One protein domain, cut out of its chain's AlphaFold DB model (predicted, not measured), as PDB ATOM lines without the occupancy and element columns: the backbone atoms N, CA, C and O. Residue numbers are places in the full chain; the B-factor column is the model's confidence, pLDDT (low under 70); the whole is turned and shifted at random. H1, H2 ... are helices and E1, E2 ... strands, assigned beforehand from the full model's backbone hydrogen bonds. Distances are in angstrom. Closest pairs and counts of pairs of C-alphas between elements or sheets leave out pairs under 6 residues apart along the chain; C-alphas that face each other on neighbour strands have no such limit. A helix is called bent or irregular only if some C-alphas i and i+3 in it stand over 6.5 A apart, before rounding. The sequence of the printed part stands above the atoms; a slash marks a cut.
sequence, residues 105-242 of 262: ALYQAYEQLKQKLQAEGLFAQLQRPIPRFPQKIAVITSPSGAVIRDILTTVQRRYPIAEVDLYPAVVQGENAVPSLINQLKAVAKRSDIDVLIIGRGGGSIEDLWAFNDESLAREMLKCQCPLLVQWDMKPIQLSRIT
ATOM      1  N   ALA A 105     101.117 155.585 132.234       61.84
ATOM      2  CA  ALA A 105     101.691 156.065 130.974       61.84
ATOM      3  C   ALA A 105     102.906 155.227 130.542       61.84
ATOM      4  O   ALA A 105     103.014 154.846 129.378       61.84
ATOM      5  N   LEU A 106     103.780 154.876 131.494       61.72
ATOM      6  CA  LEU A 106     104.916 153.989 131.243       61.72
ATOM      7  C   LEU A 106     104.441 152.599 130.807       61.72
ATOM      8  O   LEU A 106     104.931 152.057 129.826       61.72
ATOM      9  N   TYR A 107     103.436 152.035 131.473       64.31
ATOM     10  CA  TYR A 107     102.874 150.733 131.129       64.31
ATOM     11  C   TYR A 107     102.200 150.736 129.751       64.31
ATOM     12  O   TYR A 107     102.392 149.805 128.975       64.31
ATOM     13  N   GLN A 108     101.466 151.796 129.402       65.69
ATOM     14  CA  GLN A 108     100.899 151.957 128.059       65.69
ATOM     15  C   GLN A 108     101.988 152.054 126.985       65.69
ATOM     16  O   GLN A 108     101.905 151.356 125.974       65.69
ATOM     17  N   ALA A 109     103.022 152.869 127.209       68.62
ATOM     18  CA  ALA A 109     104.157 152.984 126.296       68.62
ATOM     19  C   ALA A 109     104.924 151.654 126.167       68.62
ATOM     20  O   ALA A 109     105.307 151.261 125.065       68.62
ATOM     21  N   TYR A 110     105.078 150.916 127.270       70.94
ATOM     22  CA  TYR A 110     105.653 149.574 127.278       70.94
ATOM     23  C   TYR A 110     104.841 148.594 126.435       70.94
ATOM     24  O   TYR A 110     105.408 147.888 125.604       70.94
ATOM     25  N   GLU A 111     103.524 148.549 126.627       71.12
ATOM     26  CA  GLU A 111     102.652 147.605 125.931       71.12
ATOM     27  C   GLU A 111     102.630 147.887 124.419       71.12
ATOM     28  O   GLU A 111     102.742 146.963 123.612       71.12
ATOM     29  N   GLN A 112     102.589 149.166 124.026       78.88
ATOM     30  CA  GLN A 112     102.704 149.583 122.623       78.88
ATOM     31  C   GLN A 112     104.042 149.158 122.009       78.88
ATOM     32  O   GLN A 112     104.078 148.579 120.920       78.88
ATOM     33  N   LEU A 113     105.151 149.400 122.714       77.12
ATOM     34  CA  LEU A 113     106.472 149.016 122.235       77.12
ATOM     35  C   LEU A 113     106.621 147.494 122.151       77.12
ATOM     36  O   LEU A 113     107.136 146.976 121.163       77.12
ATOM     37  N   LYS A 114     106.124 146.754 123.144       76.25
ATOM     38  CA  LYS A 114     106.129 145.290 123.151       76.25
ATOM     39  C   LYS A 114     105.389 144.730 121.940       76.25
ATOM     40  O   LYS A 114     105.937 143.864 121.261       76.25
ATOM     41  N   GLN A 115     104.199 145.246 121.636       76.44
ATOM     42  CA  GLN A 115     103.426 144.842 120.458       76.44
ATOM     43  C   GLN A 115     104.176 145.142 119.155       76.44
ATOM     44  O   GLN A 115     104.271 144.266 118.295       76.44
ATOM     45  N   LYS A 116     104.777 146.333 119.034       81.50
ATOM     46  CA  LYS A 116     105.607 146.717 117.881       81.50
ATOM     47  C   LYS A 116     106.788 145.759 117.686       81.50
ATOM     48  O   LYS A 116     106.939 145.172 116.617       81.50
ATOM     49  N   LEU A 117     107.592 145.538 118.727       78.00
ATOM     50  CA  LEU A 117     108.769 144.663 118.663       78.00
ATOM     51  C   LEU A 117     108.399 143.188 118.441       78.00
ATOM     52  O   LEU A 117     109.148 142.446 117.804       78.00
ATOM     53  N   GLN A 118     107.241 142.754 118.945       79.25
ATOM     54  CA  GLN A 118     106.714 141.417 118.697       79.25
ATOM     55  C   GLN A 118     106.274 141.241 117.242       79.25
ATOM     56  O   GLN A 118     106.585 140.206 116.653       79.25
ATOM     57  N   ALA A 119     105.611 142.240 116.654       80.50
ATOM     58  CA  ALA A 119     105.238 142.237 115.240       80.50
ATOM     59  C   ALA A 119     106.470 142.222 114.315       80.50
ATOM     60  O   ALA A 119     106.462 141.543 113.294       80.50
ATOM     61  N   GLU A 120     107.558 142.893 114.710       80.56
ATOM     62  CA  GLU A 120     108.861 142.832 114.025       80.56
ATOM     63  C   GLU A 120     109.605 141.489 114.238       80.56
ATOM     64  O   GLU A 120     110.644 141.240 113.626       80.56
ATOM     65  N   GLY A 121     109.111 140.604 115.114       80.19
ATOM     66  CA  GLY A 121     109.741 139.315 115.414       80.19
ATOM     67  C   GLY A 121     111.051 139.418 116.208       80.19
ATOM     68  O   GLY A 121     111.808 138.446 116.280       80.19
ATOM     69  N   LEU A 122     111.328 140.570 116.832       78.31
ATOM     70  CA  LEU A 122     112.598 140.863 117.506       78.31
ATOM     71  C   LEU A 122     112.901 139.855 118.632       78.31
ATOM     72  O   LEU A 122     114.028 139.382 118.775       78.31
ATOM     73  N   PHE A 123     111.873 139.436 119.378       71.62
ATOM     74  CA  PHE A 123     112.009 138.452 120.460       71.62
ATOM     75  C   PHE A 123     112.449 137.064 119.993       71.62
ATOM     76  O   PHE A 123     113.106 136.351 120.752       71.62
ATOM     77  N   ALA A 124     112.084 136.662 118.775       73.62
ATOM     78  CA  ALA A 124     112.524 135.389 118.215       73.62
ATOM     79  C   ALA A 124     113.997 135.466 117.788       73.62
ATOM     80  O   ALA A 124     114.761 134.538 118.034       73.62
ATOM     81  N   GLN A 125     114.419 136.605 117.234       76.31
ATOM     82  CA  GLN A 125     115.794 136.831 116.775       76.31
ATOM     83  C   GLN A 125     116.817 136.915 117.926       76.31
ATOM     84  O   GLN A 125     117.980 136.542 117.759       76.31
ATOM     85  N   LEU A 126     116.387 137.376 119.108       74.69
ATOM     86  CA  LEU A 126     117.215 137.409 120.320       74.69
ATOM     87  C   LEU A 126     117.362 136.039 121.003       74.69
ATOM     88  O   LEU A 126     118.306 135.832 121.766       74.69
ATOM     89  N   GLN A 127     116.461 135.087 120.742       70.75
ATOM     90  CA  GLN A 127     116.496 133.749 121.341       70.75
ATOM     91  C   GLN A 127     117.479 132.837 120.608       70.75
ATOM     92  O   GLN A 127     117.104 131.901 119.903       70.75
ATOM     93  N   ARG A 128     118.768 133.107 120.798       80.56
ATOM     94  CA  ARG A 128     119.845 132.278 120.254       80.56
ATOM     95  C   ARG A 128     120.174 131.123 121.202       80.56
ATOM     96  O   ARG A 128     120.078 131.289 122.421       80.56
ATOM     97  N   PRO A 129     120.554 129.948 120.669       81.19
ATOM     98  CA  PRO A 129     120.941 128.818 121.500       81.19
ATOM     99  C   PRO A 129     122.199 129.169 122.292       81.19
ATOM    100  O   PRO A 129     123.185 129.647 121.735       81.19
ATOM    101  N   ILE A 130     122.160 128.924 123.597       82.56
ATOM    102  CA  ILE A 130     123.308 129.144 124.475       82.56
ATOM    103  C   ILE A 130     124.277 127.969 124.300       82.56
ATOM    104  O   ILE A 130     123.828 126.816 124.342       82.56
ATOM    105  N   PRO A 131     125.586 128.221 124.113       84.06
ATOM    106  CA  PRO A 131     126.595 127.179 124.081       84.06
ATOM    107  C   PRO A 131     126.490 126.283 125.312       84.06
ATOM    108  O   PRO A 131     126.305 126.748 126.434       84.06
ATOM    109  N   ARG A 132     126.638 124.975 125.104       77.75
ATOM    110  CA  ARG A 132     126.544 123.983 126.183       77.75
ATOM    111  C   ARG A 132     127.661 124.136 127.227       77.75
ATOM    112  O   ARG A 132     127.470 123.740 128.373       77.75
ATOM    113  N   PHE A 133     128.800 124.692 126.816       82.94
ATOM    114  CA  PHE A 133     130.003 124.876 127.626       82.94
ATOM    115  C   PHE A 133     130.604 126.266 127.361       82.94
ATOM    116  O   PHE A 133     131.605 126.361 126.652       82.94
ATOM    117  N   PRO A 134     129.982 127.350 127.860       87.69
ATOM    118  CA  PRO A 134     130.524 128.690 127.678       87.69
ATOM    119  C   PRO A 134     131.809 128.827 128.502       87.69
ATOM    120  O   PRO A 134     131.802 128.563 129.703       87.69
ATOM    121  N   GLN A 135     132.912 129.201 127.865       90.38
ATOM    122  CA  GLN A 135     134.185 129.464 128.531       90.38
ATOM    123  C   GLN A 135     134.241 130.898 129.042       90.38
ATOM    124  O   GLN A 135     134.722 131.114 130.150       90.38
ATOM    125  N   LYS A 136     133.703 131.859 128.280       92.88
ATOM    126  CA  LYS A 136     133.699 133.278 128.652       92.88
ATOM    127  C   LYS A 136     132.306 133.879 128.655       92.88
ATOM    128  O   LYS A 136     131.588 133.857 127.652       92.88
ATOM    129  N   ILE A 137     131.944 134.461 129.791       92.94
ATOM    130  CA  ILE A 137     130.657 135.106 130.024       92.94
ATOM    131  C   ILE A 137     130.901 136.592 130.268       92.94
ATOM    132  O   ILE A 137     131.465 136.973 131.290       92.94
ATOM    133  N   ALA A 138     130.433 137.446 129.361       94.00
ATOM    134  CA  ALA A 138     130.391 138.882 129.606       94.00
ATOM    135  C   ALA A 138     129.160 139.226 130.451       94.00
ATOM    136  O   ALA A 138     128.066 138.716 130.203       94.00
ATOM    137  N   VAL A 139     129.310 140.113 131.430       93.69
ATOM    138  CA  VAL A 139     128.215 140.577 132.287       93.69
ATOM    139  C   VAL A 139     128.168 142.096 132.269       93.69
ATOM    140  O   VAL A 139     129.072 142.747 132.778       93.69
ATOM    141  N   ILE A 140     127.098 142.670 131.728       93.44
ATOM    142  CA  ILE A 140     126.821 144.107 131.770       93.44
ATOM    143  C   ILE A 140     125.861 144.385 132.934       93.44
ATOM    144  O   ILE A 140     124.681 144.031 132.886       93.44
ATOM    145  N   THR A 141     126.369 145.000 134.002       91.31
ATOM    146  CA  THR A 141     125.574 145.392 135.180       91.31
ATOM    147  C   THR A 141     126.310 146.434 136.034       91.31
ATOM    148  O   THR A 141     127.443 146.815 135.734       91.31
ATOM    149  N   SER A 142     125.677 146.903 137.112       88.62
ATOM    150  CA  SER A 142     126.318 147.781 138.096       88.62
ATOM    151  C   SER A 142     127.372 147.022 138.921       88.62
ATOM    152  O   SER A 142     127.074 145.936 139.429       88.62
ATOM    153  N   PRO A 143     128.572 147.593 139.142       85.38
ATOM    154  CA  PRO A 143     129.643 146.941 139.901       85.38
ATOM    155  C   PRO A 143     129.335 146.794 141.400       85.38
ATOM    156  O   PRO A 143     129.930 145.952 142.069       85.38
ATOM    157  N   SER A 144     128.414 147.595 141.943       79.06
ATOM    158  CA  SER A 144     128.065 147.609 143.370       79.06
ATOM    159  C   SER A 144     126.753 146.884 143.702       79.06
ATOM    160  O   SER A 144     126.402 146.761 144.875       79.06
ATOM    161  N   GLY A 145     126.020 146.393 142.695       72.00
ATOM    162  CA  GLY A 145     124.691 145.803 142.873       72.00
ATOM    163  C   GLY A 145     124.693 144.382 143.455       72.00
ATOM    164  O   GLY A 145     125.639 143.616 143.292       72.00
ATOM    165  N   ALA A 146     123.582 143.975 144.079       73.94
ATOM    166  CA  ALA A 146     123.398 142.589 144.529       73.94
ATOM    167  C   ALA A 146     123.447 141.583 143.362       73.94
ATOM    168  O   ALA A 146     123.958 140.477 143.510       73.94
ATOM    169  N   VAL A 147     123.002 141.993 142.170       80.81
ATOM    170  CA  VAL A 147     122.894 141.085 141.023       80.81
ATOM    171  C   VAL A 147     124.226 140.618 140.465       80.81
ATOM    172  O   VAL A 147     124.310 139.459 140.065       80.81
ATOM    173  N   ILE A 148     125.291 141.424 140.508       85.88
ATOM    174  CA  ILE A 148     126.609 140.903 140.125       85.88
ATOM    175  C   ILE A 148     127.068 139.808 141.095       85.88
ATOM    176  O   ILE A 148     127.591 138.785 140.663       85.88
ATOM    177  N   ARG A 149     126.789 139.953 142.399       83.50
ATOM    178  CA  ARG A 149     127.114 138.924 143.400       83.50
ATOM    179  C   ARG A 149     126.299 137.655 143.179       83.50
ATOM    180  O   ARG A 149     126.859 136.564 143.271       83.50
ATOM    181  N   ASP A 150     125.020 137.786 142.838       81.25
ATOM    182  CA  ASP A 150     124.148 136.648 142.536       81.25
ATOM    183  C   ASP A 150     124.592 135.906 141.272       81.25
ATOM    184  O   ASP A 150     124.630 134.671 141.265       81.25
ATOM    185  N   ILE A 151     124.971 136.641 140.220       83.06
ATOM    186  CA  ILE A 151     125.509 136.070 138.980       83.06
ATOM    187  C   ILE A 151     126.811 135.327 139.279       83.06
ATOM    188  O   ILE A 151     126.901 134.140 138.976       83.06
ATOM    189  N   LEU A 152     127.779 135.983 139.928       86.44
ATOM    190  CA  LEU A 152     129.073 135.380 140.255       86.44
ATOM    191  C   LEU A 152     128.910 134.137 141.133       86.44
ATOM    192  O   LEU A 152     129.449 133.084 140.809       86.44
ATOM    193  N   THR A 153     128.097 134.218 142.188       83.19
ATOM    194  CA  THR A 153     127.835 133.089 143.095       83.19
ATOM    195  C   THR A 153     127.141 131.939 142.364       83.19
ATOM    196  O   THR A 153     127.452 130.765 142.578       83.19
ATOM    197  N   THR A 154     126.198 132.248 141.470       81.69
ATOM    198  CA  THR A 154     125.479 131.236 140.688       81.69
ATOM    199  C   THR A 154     126.390 130.556 139.675       81.69
ATOM    200  O   THR A 154     126.350 129.327 139.584       81.69
ATOM    201  N   VAL A 155     127.208 131.322 138.949       85.44
ATOM    202  CA  VAL A 155     128.173 130.800 137.973       85.44
ATOM    203  C   VAL A 155     129.237 129.970 138.682       85.44
ATOM    204  O   VAL A 155     129.399 128.809 138.332       85.44
ATOM    205  N   GLN A 156     129.859 130.469 139.753       84.44
ATOM    206  CA  GLN A 156     130.845 129.704 140.527       84.44
ATOM    207  C   GLN A 156     130.270 128.395 141.083       84.44
ATOM    208  O   GLN A 156     130.924 127.357 141.039       84.44
ATOM    209  N   ARG A 157     129.024 128.405 141.574       82.44
ATOM    210  CA  ARG A 157     128.385 127.195 142.110       82.44
ATOM    211  C   ARG A 157     128.011 126.183 141.023       82.44
ATOM    212  O   ARG A 157     128.063 124.983 141.274       82.44
ATOM    213  N   ARG A 158     127.539 126.644 139.860       80.62
ATOM    214  CA  ARG A 158     126.987 125.774 138.803       80.62
ATOM    215  C   ARG A 158     128.013 125.375 137.746       80.62
ATOM    216  O   ARG A 158     127.903 124.282 137.198       80.62
ATOM    217  N   TYR A 159     128.956 126.257 137.440       82.31
ATOM    218  CA  TYR A 159     129.936 126.105 136.370       82.31
ATOM    219  C   TYR A 159     131.207 126.947 136.643       82.31
ATOM    220  O   TYR A 159     131.442 127.957 135.981       82.31
ATOM    221  N   PRO A 160     132.048 126.545 137.618       84.50
ATOM    222  CA  PRO A 160     133.204 127.327 138.086       84.50
ATOM    223  C   PRO A 160     134.331 127.504 137.058       84.50
ATOM    224  O   PRO A 160     135.268 128.249 137.318       84.50
ATOM    225  N   ILE A 161     134.268 126.797 135.927       86.19
ATOM    226  CA  ILE A 161     135.290 126.836 134.871       86.19
ATOM    227  C   ILE A 161     135.086 128.052 133.949       86.19
ATOM    228  O   ILE A 161     136.023 128.445 133.262       86.19
ATOM    229  N   ALA A 162     133.891 128.657 133.924       88.69
ATOM    230  CA  ALA A 162     133.658 129.857 133.123       88.69
ATOM    231  C   ALA A 162     134.357 131.088 133.719       88.69
ATOM    232  O   ALA A 162     134.204 131.398 134.901       88.69
ATOM    233  N   GLU A 163     135.053 131.822 132.860       92.38
ATOM    234  CA  GLU A 163     135.562 133.166 133.116       92.38
ATOM    235  C   GLU A 163     134.407 134.168 132.994       92.38
ATOM    236  O   GLU A 163     133.582 134.083 132.079       92.38
ATOM    237  N   VAL A 164     134.319 135.098 133.945       92.12
ATOM    238  CA  VAL A 164     133.257 136.108 133.990       92.12
ATOM    239  C   VAL A 164     133.879 137.496 133.885       92.12
ATOM    240  O   VAL A 164     134.502 137.966 134.836       92.12
ATOM    241  N   ASP A 165     133.644 138.160 132.756       94.50
ATOM    242  CA  ASP A 165     134.119 139.515 132.480       94.50
ATOM    243  C   ASP A 165     133.022 140.527 132.825       94.50
ATOM    244  O   ASP A 165     131.968 140.573 132.183       94.50
ATOM    245  N   LEU A 166     133.255 141.361 133.841       93.62
ATOM    246  CA  LEU A 166     132.331 142.434 134.213       93.62
ATOM    247  C   LEU A 166     132.556 143.671 133.336       93.62
ATOM    248  O   LEU A 166     133.644 144.239 133.310       93.62
ATOM    249  N   TYR A 167     131.480 144.140 132.714       94.75
ATOM    250  CA  TYR A 167     131.378 145.401 131.989       94.75
ATOM    251  C   TYR A 167     130.503 146.369 132.800       94.75
ATOM    252  O   TYR A 167     129.271 146.272 132.758       94.75
ATOM    253  N   PRO A 168     131.103 147.294 133.575       93.00
ATOM    254  CA  PRO A 168     130.354 148.190 134.445       93.00
ATOM    255  C   PRO A 168     129.434 149.114 133.641       93.00
ATOM    256  O   PRO A 168     129.889 149.844 132.757       93.00
ATOM    257  N   ALA A 169     128.147 149.115 133.975       92.25
ATOM    258  CA  ALA A 169     127.157 149.997 133.368       92.25
ATOM    259  C   ALA A 169     126.282 150.677 134.421       92.25
ATOM    260  O   ALA A 169     126.000 150.124 135.489       92.25
ATOM    261  N   VAL A 170     125.810 151.872 134.080       89.56
ATOM    262  CA  VAL A 170     124.677 152.498 134.758       89.56
ATOM    263  C   VAL A 170     123.426 151.739 134.323       89.56
ATOM    264  O   VAL A 170     123.174 151.590 133.132       89.56
ATOM    265  N   VAL A 171     122.664 151.225 135.287       85.12
ATOM    266  CA  VAL A 171     121.494 150.360 135.031       85.12
ATOM    267  C   VAL A 171     120.164 150.997 135.441       85.12
ATOM    268  O   VAL A 171     119.132 150.344 135.344       85.12
ATOM    269  N   GLN A 172     120.193 152.246 135.913       80.62
ATOM    270  CA  GLN A 172     119.027 153.006 136.369       80.62
ATOM    271  C   GLN A 172     119.184 154.500 136.049       80.62
ATOM    272  O   GLN A 172     120.308 155.001 135.954       80.62
ATOM    273  N   GLY A 173     118.063 155.206 135.910       79.00
ATOM    274  CA  GLY A 173     118.026 156.629 135.559       79.00
ATOM    275  C   GLY A 173     118.282 156.919 134.073       79.00
ATOM    276  O   GLY A 173     118.473 156.016 133.260       79.00
ATOM    277  N   GLU A 174     118.303 158.205 133.720       79.94
ATOM    278  CA  GLU A 174     118.359 158.690 132.327       79.94
ATOM    279  C   GLU A 174     119.610 158.222 131.561       79.94
ATOM    280  O   GLU A 174     119.564 157.964 130.360       79.94
ATOM    281  N   ASN A 175     120.727 158.032 132.269       87.44
ATOM    282  CA  ASN A 175     121.999 157.605 131.679       87.44
ATOM    283  C   ASN A 175     122.123 156.082 131.495       87.44
ATOM    284  O   ASN A 175     123.157 155.609 131.014       87.44
ATOM    285  N   ALA A 176     121.102 155.303 131.860       88.38
ATOM    286  CA  ALA A 176     121.165 153.848 131.785       88.38
ATOM    287  C   ALA A 176     121.246 153.337 130.340       88.38
ATOM    288  O   ALA A 176     122.157 152.584 130.003       88.38
ATOM    289  N   VAL A 177     120.349 153.791 129.459       89.94
ATOM    290  CA  VAL A 177     120.300 153.334 128.058       89.94
ATOM    291  C   VAL A 177     121.615 153.627 127.314       89.94
ATOM    292  O   VAL A 177     122.198 152.684 126.768       89.94
ATOM    293  N   PRO A 178     122.165 154.862 127.332       93.44
ATOM    294  CA  PRO A 178     123.452 155.134 126.692       93.44
ATOM    295  C   PRO A 178     124.598 154.299 127.273       93.44
ATOM    296  O   PRO A 178     125.453 153.816 126.528       93.44
ATOM    297  N   SER A 179     124.618 154.090 128.595       94.12
ATOM    298  CA  SER A 179     125.654 153.292 129.258       94.12
ATOM    299  C   SER A 179     125.608 151.822 128.829       94.12
ATOM    300  O   SER A 179     126.638 151.264 128.447       94.12
ATOM    301  N   LEU A 180     124.416 151.219 128.804       92.69
ATOM    302  CA  LEU A 180     124.202 149.841 128.360       92.69
ATOM    303  C   LEU A 180     124.593 149.649 126.889       92.69
ATOM    304  O   LEU A 180     125.303 148.698 126.567       92.69
ATOM    305  N   ILE A 181     124.200 150.574 126.006       93.69
ATOM    306  CA  ILE A 181     124.563 150.535 124.581       93.69
ATOM    307  C   ILE A 181     126.082 150.638 124.392       93.69
ATOM    308  O   ILE A 181     126.658 149.919 123.574       93.69
ATOM    309  N   ASN A 182     126.756 151.503 125.151       95.44
ATOM    310  CA  ASN A 182     128.209 151.638 125.069       95.44
ATOM    311  C   ASN A 182     128.922 150.342 125.475       95.44
ATOM    312  O   ASN A 182     129.853 149.921 124.784       95.44
ATOM    313  N   GLN A 183     128.458 149.676 126.535       94.94
ATOM    314  CA  GLN A 183     129.026 148.389 126.938       94.94
ATOM    315  C   GLN A 183     128.686 147.263 125.958       94.94
ATOM    316  O   GLN A 183     129.554 146.452 125.645       94.94
ATOM    317  N   LEU A 184     127.483 147.253 125.378       92.81
ATOM    318  CA  LEU A 184     127.123 146.326 124.299       92.81
ATOM    319  C   LEU A 184     128.082 146.438 123.113       92.81
ATOM    320  O   LEU A 184     128.583 145.429 122.620       92.81
ATOM    321  N   LYS A 185     128.401 147.666 122.693       93.12
ATOM    322  CA  LYS A 185     129.377 147.923 121.626       93.12
ATOM    323  C   LYS A 185     130.792 147.500 122.016       93.12
ATOM    324  O   LYS A 185     131.546 147.067 121.149       93.12
ATOM    325  N   ALA A 186     131.169 147.624 123.288       92.75
ATOM    326  CA  ALA A 186     132.462 147.150 123.777       92.75
ATOM    327  C   ALA A 186     132.556 145.616 123.730       92.75
ATOM    328  O   ALA A 186     133.548 145.086 123.233       92.75
ATOM    329  N   VAL A 187     131.504 144.913 124.165       91.94
ATOM    330  CA  VAL A 187     131.412 143.447 124.081       91.94
ATOM    331  C   VAL A 187     131.401 142.984 122.625       91.94
ATOM    332  O   VAL A 187     132.121 142.057 122.279       91.94
ATOM    333  N   ALA A 188     130.660 143.661 121.743       88.56
ATOM    334  CA  ALA A 188     130.556 143.296 120.330       88.56
ATOM    335  C   ALA A 188     131.885 143.382 119.552       88.56
ATOM    336  O   ALA A 188     132.006 142.783 118.487       88.56
ATOM    337  N   LYS A 189     132.892 144.105 120.068       89.31
ATOM    338  CA  LYS A 189     134.250 144.140 119.494       89.31
ATOM    339  C   LYS A 189     135.069 142.887 119.811       89.31
ATOM    340  O   LYS A 189     136.139 142.711 119.232       89.31
ATOM    341  N   ARG A 190     134.602 142.042 120.731       90.12
ATOM    342  CA  ARG A 190     135.250 140.789 121.111       90.12
ATOM    343  C   ARG A 190     134.540 139.606 120.470       90.12
ATOM    344  O   ARG A 190     133.321 139.492 120.541       90.12
ATOM    345  N   SER A 191     135.319 138.709 119.879       86.75
ATOM    346  CA  SER A 191     134.830 137.457 119.294       86.75
ATOM    347  C   SER A 191     134.970 136.254 120.231       86.75
ATOM    348  O   SER A 191     134.448 135.191 119.917       86.75
ATOM    349  N   ASP A 192     135.651 136.404 121.369       91.38
ATOM    350  CA  ASP A 192     135.895 135.328 122.337       91.38
ATOM    351  C   ASP A 192     134.847 135.249 123.458       91.38
ATOM    352  O   ASP A 192     135.023 134.485 124.400       91.38
ATOM    353  N   ILE A 193     133.765 136.030 123.377       92.19
ATOM    354  CA  ILE A 193     132.658 135.990 124.340       92.19
ATOM    355  C   ILE A 193     131.603 134.986 123.872       92.19
ATOM    356  O   ILE A 193     130.954 135.191 122.845       92.19
ATOM    357  N   ASP A 194     131.371 133.943 124.668       90.56
ATOM    358  CA  ASP A 194     130.404 132.889 124.346       90.56
ATOM    359  C   ASP A 194     128.969 133.286 124.696       90.56
ATOM    360  O   ASP A 194     128.022 132.893 124.016       90.56
ATOM    361  N   VAL A 195     128.793 134.030 125.793       90.94
ATOM    362  CA  VAL A 195     127.482 134.436 126.316       90.94
ATOM    363  C   VAL A 195     127.576 135.832 126.910       90.94
ATOM    364  O   VAL A 195     128.514 136.143 127.639       90.94
ATOM    365  N   LEU A 196     126.566 136.657 126.648       91.69
ATOM    366  CA  LEU A 196     126.398 137.960 127.281       91.69
ATOM    367  C   LEU A 196     125.203 137.939 128.240       91.69
ATOM    368  O   LEU A 196     124.103 137.543 127.862       91.69
ATOM    369  N   ILE A 197     125.395 138.412 129.467       89.94
ATOM    370  CA  ILE A 197     124.338 138.642 130.452       89.94
ATOM    371  C   ILE A 197     124.172 140.146 130.655       89.94
ATOM    372  O   ILE A 197     125.149 140.842 130.913       89.94
ATOM    373  N   ILE A 198     122.941 140.646 130.596       89.06
ATOM    374  CA  ILE A 198     122.611 142.030 130.956       89.06
ATOM    375  C   ILE A 198     121.537 141.995 132.035       89.06
ATOM    376  O   ILE A 198     120.502 141.341 131.881       89.06
ATOM    377  N   GLY A 199     121.775 142.682 133.144       82.62
ATOM    378  CA  GLY A 199     120.895 142.573 134.298       82.62
ATOM    379  C   GLY A 199     121.043 143.691 135.307       82.62
ATOM    380  O   GLY A 199     122.036 144.418 135.318       82.62
ATOM    381  N   ARG A 200     120.066 143.785 136.208       77.56
ATOM    382  CA  ARG A 200     120.082 144.709 137.346       77.56
ATOM    383  C   ARG A 200     119.495 144.049 138.592       77.56
ATOM    384  O   ARG A 200     118.729 143.099 138.478       77.56
ATOM    385  N   GLY A 201     119.819 144.582 139.771       61.50
ATOM    386  CA  GLY A 201     119.162 144.218 141.036       61.50
ATOM    387  C   GLY A 201     117.654 144.454 140.998       61.50
ATOM    388  O   GLY A 201     117.192 145.296 140.235       61.50
ATOM    389  N   GLY A 202     116.887 143.705 141.802       53.28
ATOM    390  CA  GLY A 202     115.442 143.921 141.942       53.28
ATOM    391  C   GLY A 202     115.101 145.393 142.204       53.28
ATOM    392  O   GLY A 202     115.855 146.088 142.878       53.28
ATOM    393  N   GLY A 203     113.978 145.858 141.655       50.47
ATOM    394  CA  GLY A 203     113.542 147.250 141.759       50.47
ATOM    395  C   GLY A 203     112.179 147.478 141.106       50.47
ATOM    396  O   GLY A 203     111.602 146.552 140.525       50.47
ATOM    397  N   SER A 204     111.684 148.712 141.205       51.78
ATOM    398  CA  SER A 204     110.383 149.151 140.682       51.78
ATOM    399  C   SER A 204     110.293 149.024 139.148       51.78
ATOM    400  O   SER A 204     111.266 148.710 138.457       51.78
ATOM    401  N   ILE A 205     109.105 149.229 138.578       56.16
ATOM    402  CA  ILE A 205     108.902 149.164 137.121       56.16
ATOM    403  C   ILE A 205     109.676 150.257 136.364       56.16
ATOM    404  O   ILE A 205     110.203 149.997 135.285       56.16
ATOM    405  N   GLU A 206     109.823 151.437 136.972       57.47
ATOM    406  CA  GLU A 206     110.605 152.592 136.477       57.47
ATOM    407  C   GLU A 206     112.066 152.230 136.209       57.47
ATOM    408  O   GLU A 206     112.762 152.769 135.360       57.47
ATOM    409  N   ASP A 207     112.508 151.248 136.954       60.28
ATOM    410  CA  ASP A 207     113.886 150.925 137.197       60.28
ATOM    411  C   ASP A 207     114.268 149.769 136.226       60.28
ATOM    412  O   ASP A 207     115.420 149.607 135.826       60.28
ATOM    413  N   LEU A 208     113.266 149.017 135.730       65.69
ATOM    414  CA  LEU A 208     113.346 148.135 134.551       65.69
ATOM    415  C   LEU A 208     113.142 148.880 133.225       65.69
ATOM    416  O   LEU A 208     113.366 148.291 132.168       65.69
ATOM    417  N   TRP A 209     112.720 150.146 133.259       69.12
ATOM    418  CA  TRP A 209     112.348 150.893 132.059       69.12
ATOM    419  C   TRP A 209     113.479 150.972 131.034       69.12
ATOM    420  O   TRP A 209     113.254 150.734 129.852       69.12
ATOM    421  N   ALA A 210     114.710 151.203 131.497       74.19
ATOM    422  CA  ALA A 210     115.886 151.287 130.635       74.19
ATOM    423  C   ALA A 210     116.126 150.015 129.801       74.19
ATOM    424  O   ALA A 210     116.703 150.083 128.720       74.19
ATOM    425  N   PHE A 211     115.670 148.855 130.283       74.94
ATOM    426  CA  PHE A 211     115.795 147.578 129.577       74.94
ATOM    427  C   PHE A 211     114.727 147.395 128.498       74.94
ATOM    428  O   PHE A 211     114.893 146.553 127.623       74.94
ATOM    429  N   ASN A 212     113.660 148.193 128.540       71.81
ATOM    430  CA  ASN A 212     112.586 148.202 127.556       71.81
ATOM    431  C   ASN A 212     112.754 149.340 126.537       71.81
ATOM    432  O   ASN A 212     111.785 149.710 125.893       71.81
ATOM    433  N   ASP A 213     113.946 149.915 126.388       83.06
ATOM    434  CA  ASP A 213     114.197 150.947 125.383       83.06
ATOM    435  C   ASP A 213     114.350 150.348 123.973       83.06
ATOM    436  O   ASP A 213     115.018 149.327 123.775       83.06
ATOM    437  N   GLU A 214     113.755 150.995 122.967       83.75
ATOM    438  CA  GLU A 214     113.803 150.526 121.577       83.75
ATOM    439  C   GLU A 214     115.233 150.522 121.015       83.75
ATOM    440  O   GLU A 214     115.624 149.586 120.312       83.75
ATOM    441  N   SER A 215     116.037 151.538 121.335       87.00
ATOM    442  CA  SER A 215     117.419 151.642 120.859       87.00
ATOM    443  C   SER A 215     118.268 150.523 121.447       87.00
ATOM    444  O   SER A 215     119.033 149.884 120.724       87.00
ATOM    445  N   LEU A 216     118.085 150.227 122.738       87.62
ATOM    446  CA  LEU A 216     118.748 149.098 123.384       87.62
ATOM    447  C   LEU A 216     118.340 147.762 122.741       87.62
ATOM    448  O   LEU A 216     119.213 146.958 122.408       87.62
ATOM    449  N   ALA A 217     117.042 147.549 122.500       84.38
ATOM    450  CA  ALA A 217     116.519 146.343 121.849       84.38
ATOM    451  C   ALA A 217     117.155 146.108 120.468       84.38
ATOM    452  O   ALA A 217     117.566 144.993 120.131       84.38
ATOM    453  N   ARG A 218     117.255 147.174 119.666       85.00
ATOM    454  CA  ARG A 218     117.840 147.131 118.320       85.00
ATOM    455  C   ARG A 218     119.352 146.917 118.353       85.00
ATOM    456  O   ARG A 218     119.875 146.198 117.506       85.00
ATOM    457  N   GLU A 219     120.063 147.492 119.320       88.75
ATOM    458  CA  GLU A 219     121.500 147.240 119.493       88.75
ATOM    459  C   GLU A 219     121.779 145.797 119.934       88.75
ATOM    460  O   GLU A 219     122.702 145.171 119.418       88.75
ATOM    461  N   MET A 220     120.941 145.215 120.799       86.81
ATOM    462  CA  MET A 220     121.064 143.810 121.209       86.81
ATOM    463  C   MET A 220     120.980 142.828 120.032       86.81
ATOM    464  O   MET A 220     121.645 141.794 120.052       86.81
ATOM    465  N   LEU A 221     120.216 143.144 118.977       83.75
ATOM    466  CA  LEU A 221     120.161 142.315 117.767       83.75
ATOM    467  C   LEU A 221     121.497 142.253 117.014       83.75
ATOM    468  O   LEU A 221     121.775 141.256 116.346       83.75
ATOM    469  N   LYS A 222     122.322 143.299 117.122       84.94
ATOM    470  CA  LYS A 222     123.619 143.391 116.434       84.94
ATOM    471  C   LYS A 222     124.705 142.559 117.112       84.94
ATOM    472  O   LYS A 222     125.702 142.234 116.472       84.94
ATOM    473  N   CYS A 223     124.532 142.205 118.387       83.38
ATOM    474  CA  CYS A 223     125.443 141.290 119.067       83.38
ATOM    475  C   CYS A 223     125.450 139.939 118.356       83.38
ATOM    476  O   CYS A 223     124.416 139.500 117.862       83.38
ATOM    477  N   GLN A 224     126.606 139.275 118.293       81.56
ATOM    478  CA  GLN A 224     126.766 137.967 117.642       81.56
ATOM    479  C   GLN A 224     126.641 136.803 118.636       81.56
ATOM    480  O   GLN A 224     126.080 135.760 118.293       81.56
ATOM    481  N   CYS A 225     127.070 137.002 119.883       84.38
ATOM    482  CA  CYS A 225     126.919 136.015 120.946       84.38
ATOM    483  C   CYS A 225     125.466 135.944 121.465       84.38
ATOM    484  O   CYS A 225     124.721 136.921 121.362       84.38
ATOM    485  N   PRO A 226     125.024 134.794 121.999       86.62
ATOM    486  CA  PRO A 226     123.739 134.664 122.682       86.62
ATOM    487  C   PRO A 226     123.622 135.575 123.916       86.62
ATOM    488  O   PRO A 226     124.560 135.699 124.705       86.62
ATOM    489  N   LEU A 227     122.436 136.170 124.099       84.12
ATOM    490  CA  LEU A 227     122.146 137.133 125.164       84.12
ATOM    491  C   LEU A 227     121.161 136.572 126.196       84.12
ATOM    492  O   LEU A 227     120.124 135.999 125.860       84.12
ATOM    493  N   LEU A 228     121.453 136.823 127.468       81.06
ATOM    494  CA  LEU A 228     120.569 136.619 128.607       81.06
ATOM    495  C   LEU A 228     120.252 137.972 129.231       81.06
ATOM    496  O   LEU A 228     121.087 138.558 129.916       81.06
ATOM    497  N   VAL A 229     119.036 138.462 129.011       73.56
ATOM    498  CA  VAL A 229     118.608 139.772 129.509       73.56
ATOM    499  C   VAL A 229     117.407 139.635 130.425       73.56
ATOM    500  O   VAL A 229     116.533 138.790 130.221       73.56
ATOM    501  N   GLN A 230     117.372 140.484 131.445       64.12
ATOM    502  CA  GLN A 230     116.197 140.701 132.273       64.12
ATOM    503  C   GLN A 230     115.144 141.497 131.482       64.12
ATOM    504  O   GLN A 230     115.102 142.721 131.551       64.12
ATOM    505  N   TRP A 231     114.326 140.803 130.688       55.53
ATOM    506  CA  TRP A 231     113.245 141.393 129.885       55.53
ATOM    507  C   TRP A 231     111.868 141.054 130.483       55.53
ATOM    508  O   TRP A 231     111.723 140.022 131.140       55.53
ATOM    509  N   ASP A 232     110.838 141.876 130.239       50.09
ATOM    510  CA  ASP A 232     109.431 141.578 130.611       50.09
ATOM    511  C   ASP A 232     109.210 141.389 132.123       50.09
ATOM    512  O   ASP A 232     108.435 140.533 132.544       50.09
ATOM    513  N   MET A 233     109.950 142.130 132.960       44.00
ATOM    514  CA  MET A 233     109.937 141.982 134.427       44.00
ATOM    515  C   MET A 233     110.255 140.561 134.929       44.00
ATOM    516  O   MET A 233     110.050 140.251 136.103       44.00
ATOM    517  N   LYS A 234     110.780 139.683 134.067       43.03
ATOM    518  CA  LYS A 234     111.135 138.315 134.434       43.03
ATOM    519  C   LYS A 234     112.573 138.265 134.934       43.03
ATOM    520  O   LYS A 234     113.428 138.970 134.404       43.03
ATOM    521  N   PRO A 235     112.866 137.415 135.930       37.72
ATOM    522  CA  PRO A 235     114.231 137.214 136.388       37.72
ATOM    523  C   PRO A 235     115.102 136.654 135.258       37.72
ATOM    524  O   PRO A 235     114.634 135.881 134.416       37.72
ATOM    525  N   ILE A 236     116.389 137.011 135.273       51.59
ATOM    526  CA  ILE A 236     117.388 136.467 134.347       51.59
ATOM    527  C   ILE A 236     117.370 134.942 134.470       51.59
ATOM    528  O   ILE A 236     117.577 134.389 135.552       51.59
ATOM    529  N   GLN A 237     117.136 134.242 133.360       55.62
ATOM    530  CA  GLN A 237     117.083 132.780 133.348       55.62
ATOM    531  C   GLN A 237     118.494 132.172 133.368       55.62
ATOM    532  O   GLN A 237     118.891 131.467 132.443       55.62
ATOM    533  N   LEU A 238     119.246 132.397 134.454       52.44
ATOM    534  CA  LEU A 238     120.575 131.805 134.693       52.44
ATOM    535  C   LEU A 238     120.545 130.264 134.665       52.44
ATOM    536  O   LEU A 238     121.570 129.622 134.462       52.44
ATOM    537  N   SER A 239     119.364 129.651 134.814       52.19
ATOM    538  CA  SER A 239     119.148 128.216 134.601       52.19
ATOM    539  C   SER A 239     119.458 127.745 133.176       52.19
ATOM    540  O   SER A 239     119.762 126.567 132.996       52.19
ATOM    541  N   ARG A 240     119.441 128.635 132.178       56.25
ATOM    542  CA  ARG A 240     119.846 128.309 130.803       56.25
ATOM    543  C   ARG A 240     121.364 128.195 130.626       56.25
ATOM    544  O   ARG A 240     121.797 127.640 129.628       56.25
ATOM    545  N   ILE A 241     122.157 128.653 131.600       54.06
ATOM    546  CA  ILE A 241     123.626 128.491 131.628       54.06
ATOM    547  C   ILE A 241     124.010 127.086 132.154       54.06
ATOM    548  O   ILE A 241     125.179 126.781 132.350       54.06
ATOM    549  N   THR A 242     123.045 126.185 132.395       42.03
ATOM    550  CA  THR A 242     123.311 124.869 133.002       42.03
ATOM    551  C   THR A 242     122.951 123.671 132.130       42.03
ATOM    552  O   THR A 242     121.879 123.609 131.535       42.03
TER     553      THR A 242
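What this domain is: This is residues 105 to 242 of the 262 residues of the protein "Exodeoxyribonuclease 7 large subunit" of Weissella viridescens (UniProt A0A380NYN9). A small parallel sheet of four strands stands in the middle, with H3 covering one face and H4 the other, and H6 side by side with H4. H1 makes one end of the long axis, away from the sheet, while the short helix H7 only grazes the sheet. The printed part has 138 residues, with seven named helices and four named strands in the order H1 H2 E1 H3 E2 H4 E3 H5 H6 E4 H7; the sheet's order is E2 E1 E3 E4, all parallel, and the class is mixed, helices and strands. The whole is compact, with a radius of gyration of the C-alphas of 14.4 A, and its C-alphas span 44 by 30 by 26 A.

How they stand to each other: The sheet holds E2, residues 163 to 168, and E4, residues 227 to 229, as edge strands, and E1, residues 136 to 141, and E3, residues 195 to 198, as inner strands. E2 and E1 are parallel at 24 degrees, with N 139 and O 165 2.8 A apart, within hydrogen-bond range. E1 and E3 are parallel at 10 degrees, with N 140 and O 197 at 2.8 A. E3 and E4 are parallel at 20 degrees, with N 228 and O 196 at 2.8 A. H3, residues 146 to 158, and H4, residues 176 to 188, are on opposite faces of the sheet, in three layers, helices on both faces of a sheet. H3 lies over E2 and E1 at a height over the sheet of 10.1 A; its closest C-alphas to E1 are those of Ile 148 and Thr 141, 6.8 A apart. H4 lies over E1 at a height of 8.6 A; its closest C-alphas to E2 are those of Gln 183 and Tyr 167, 6.3 A apart. Each of these two helices runs along the strands, at 8 degrees to E1 on the local plane. E1, H3, E2 form a strand-helix-strand unit, two parallel neighbour strands with a helix between, and so do E3, E4 and the two helices between them, H5, residues 205 to 212, and H6, residues 214 to 222. E2, H4, E3 form a split unit, with E1 between the two strands; the three crossovers are right-handed. H6 touches H4 at a shallow tilt of 6 degrees, the same way, closest at the C-alphas of Leu 216 and Ile 181, 6.1 A apart. H5 only just touches H4, with 3 pairs of C-alphas within 8 A, made by residues 176 to 177 of H4 alone; the closest C-alphas are those of Ala 210 and Val 177, 5.5 A apart. H5 is irregular, but only just: C-alphas 207 and 210 are 6.9 A apart. H2, residues 122 to 126, touches H6, closest at the C-alphas of Leu 126 and Leu 221, 6.3 A apart. H1, residues 105 to 119, is close to H5 but not clearly touching it, with the C-alphas of Tyr 110 and Asn 212 closest at 7.1 A. H7, residues 238 to 241, only grazes the sheet. Every O i to N i+4 pair is within hydrogen-bond range in H1, H2, H3 and H4, against 4 of 5 in H6 and 1 of 4 in H5, where 4 of 5 O i to N i+3 pairs are; H7 is too short for an O i to N i+4 pair.

Where its parts are: H1 begins at C-alpha 105, (101.691, 156.065, 130.974), and is 21.2 A long. E1 begins at C-alpha 136, (133.699, 133.278, 128.652); E1 and E2 are 16.0 A long each. H3 is 18.1 A long, H4 18.2 A and H6 13.2 A. H7 ends at C-alpha 241, (123.626, 128.491, 131.628).

The domain as a whole: The two C-alphas farthest apart are those of Ala 105 and Ile 161, at 44.7 A. The printed part has no cut and no long link. The mean pLDDT of the printed part is 79.1; it is under 70 in residues 105 to 109, 201 to 209 and 230 to 242.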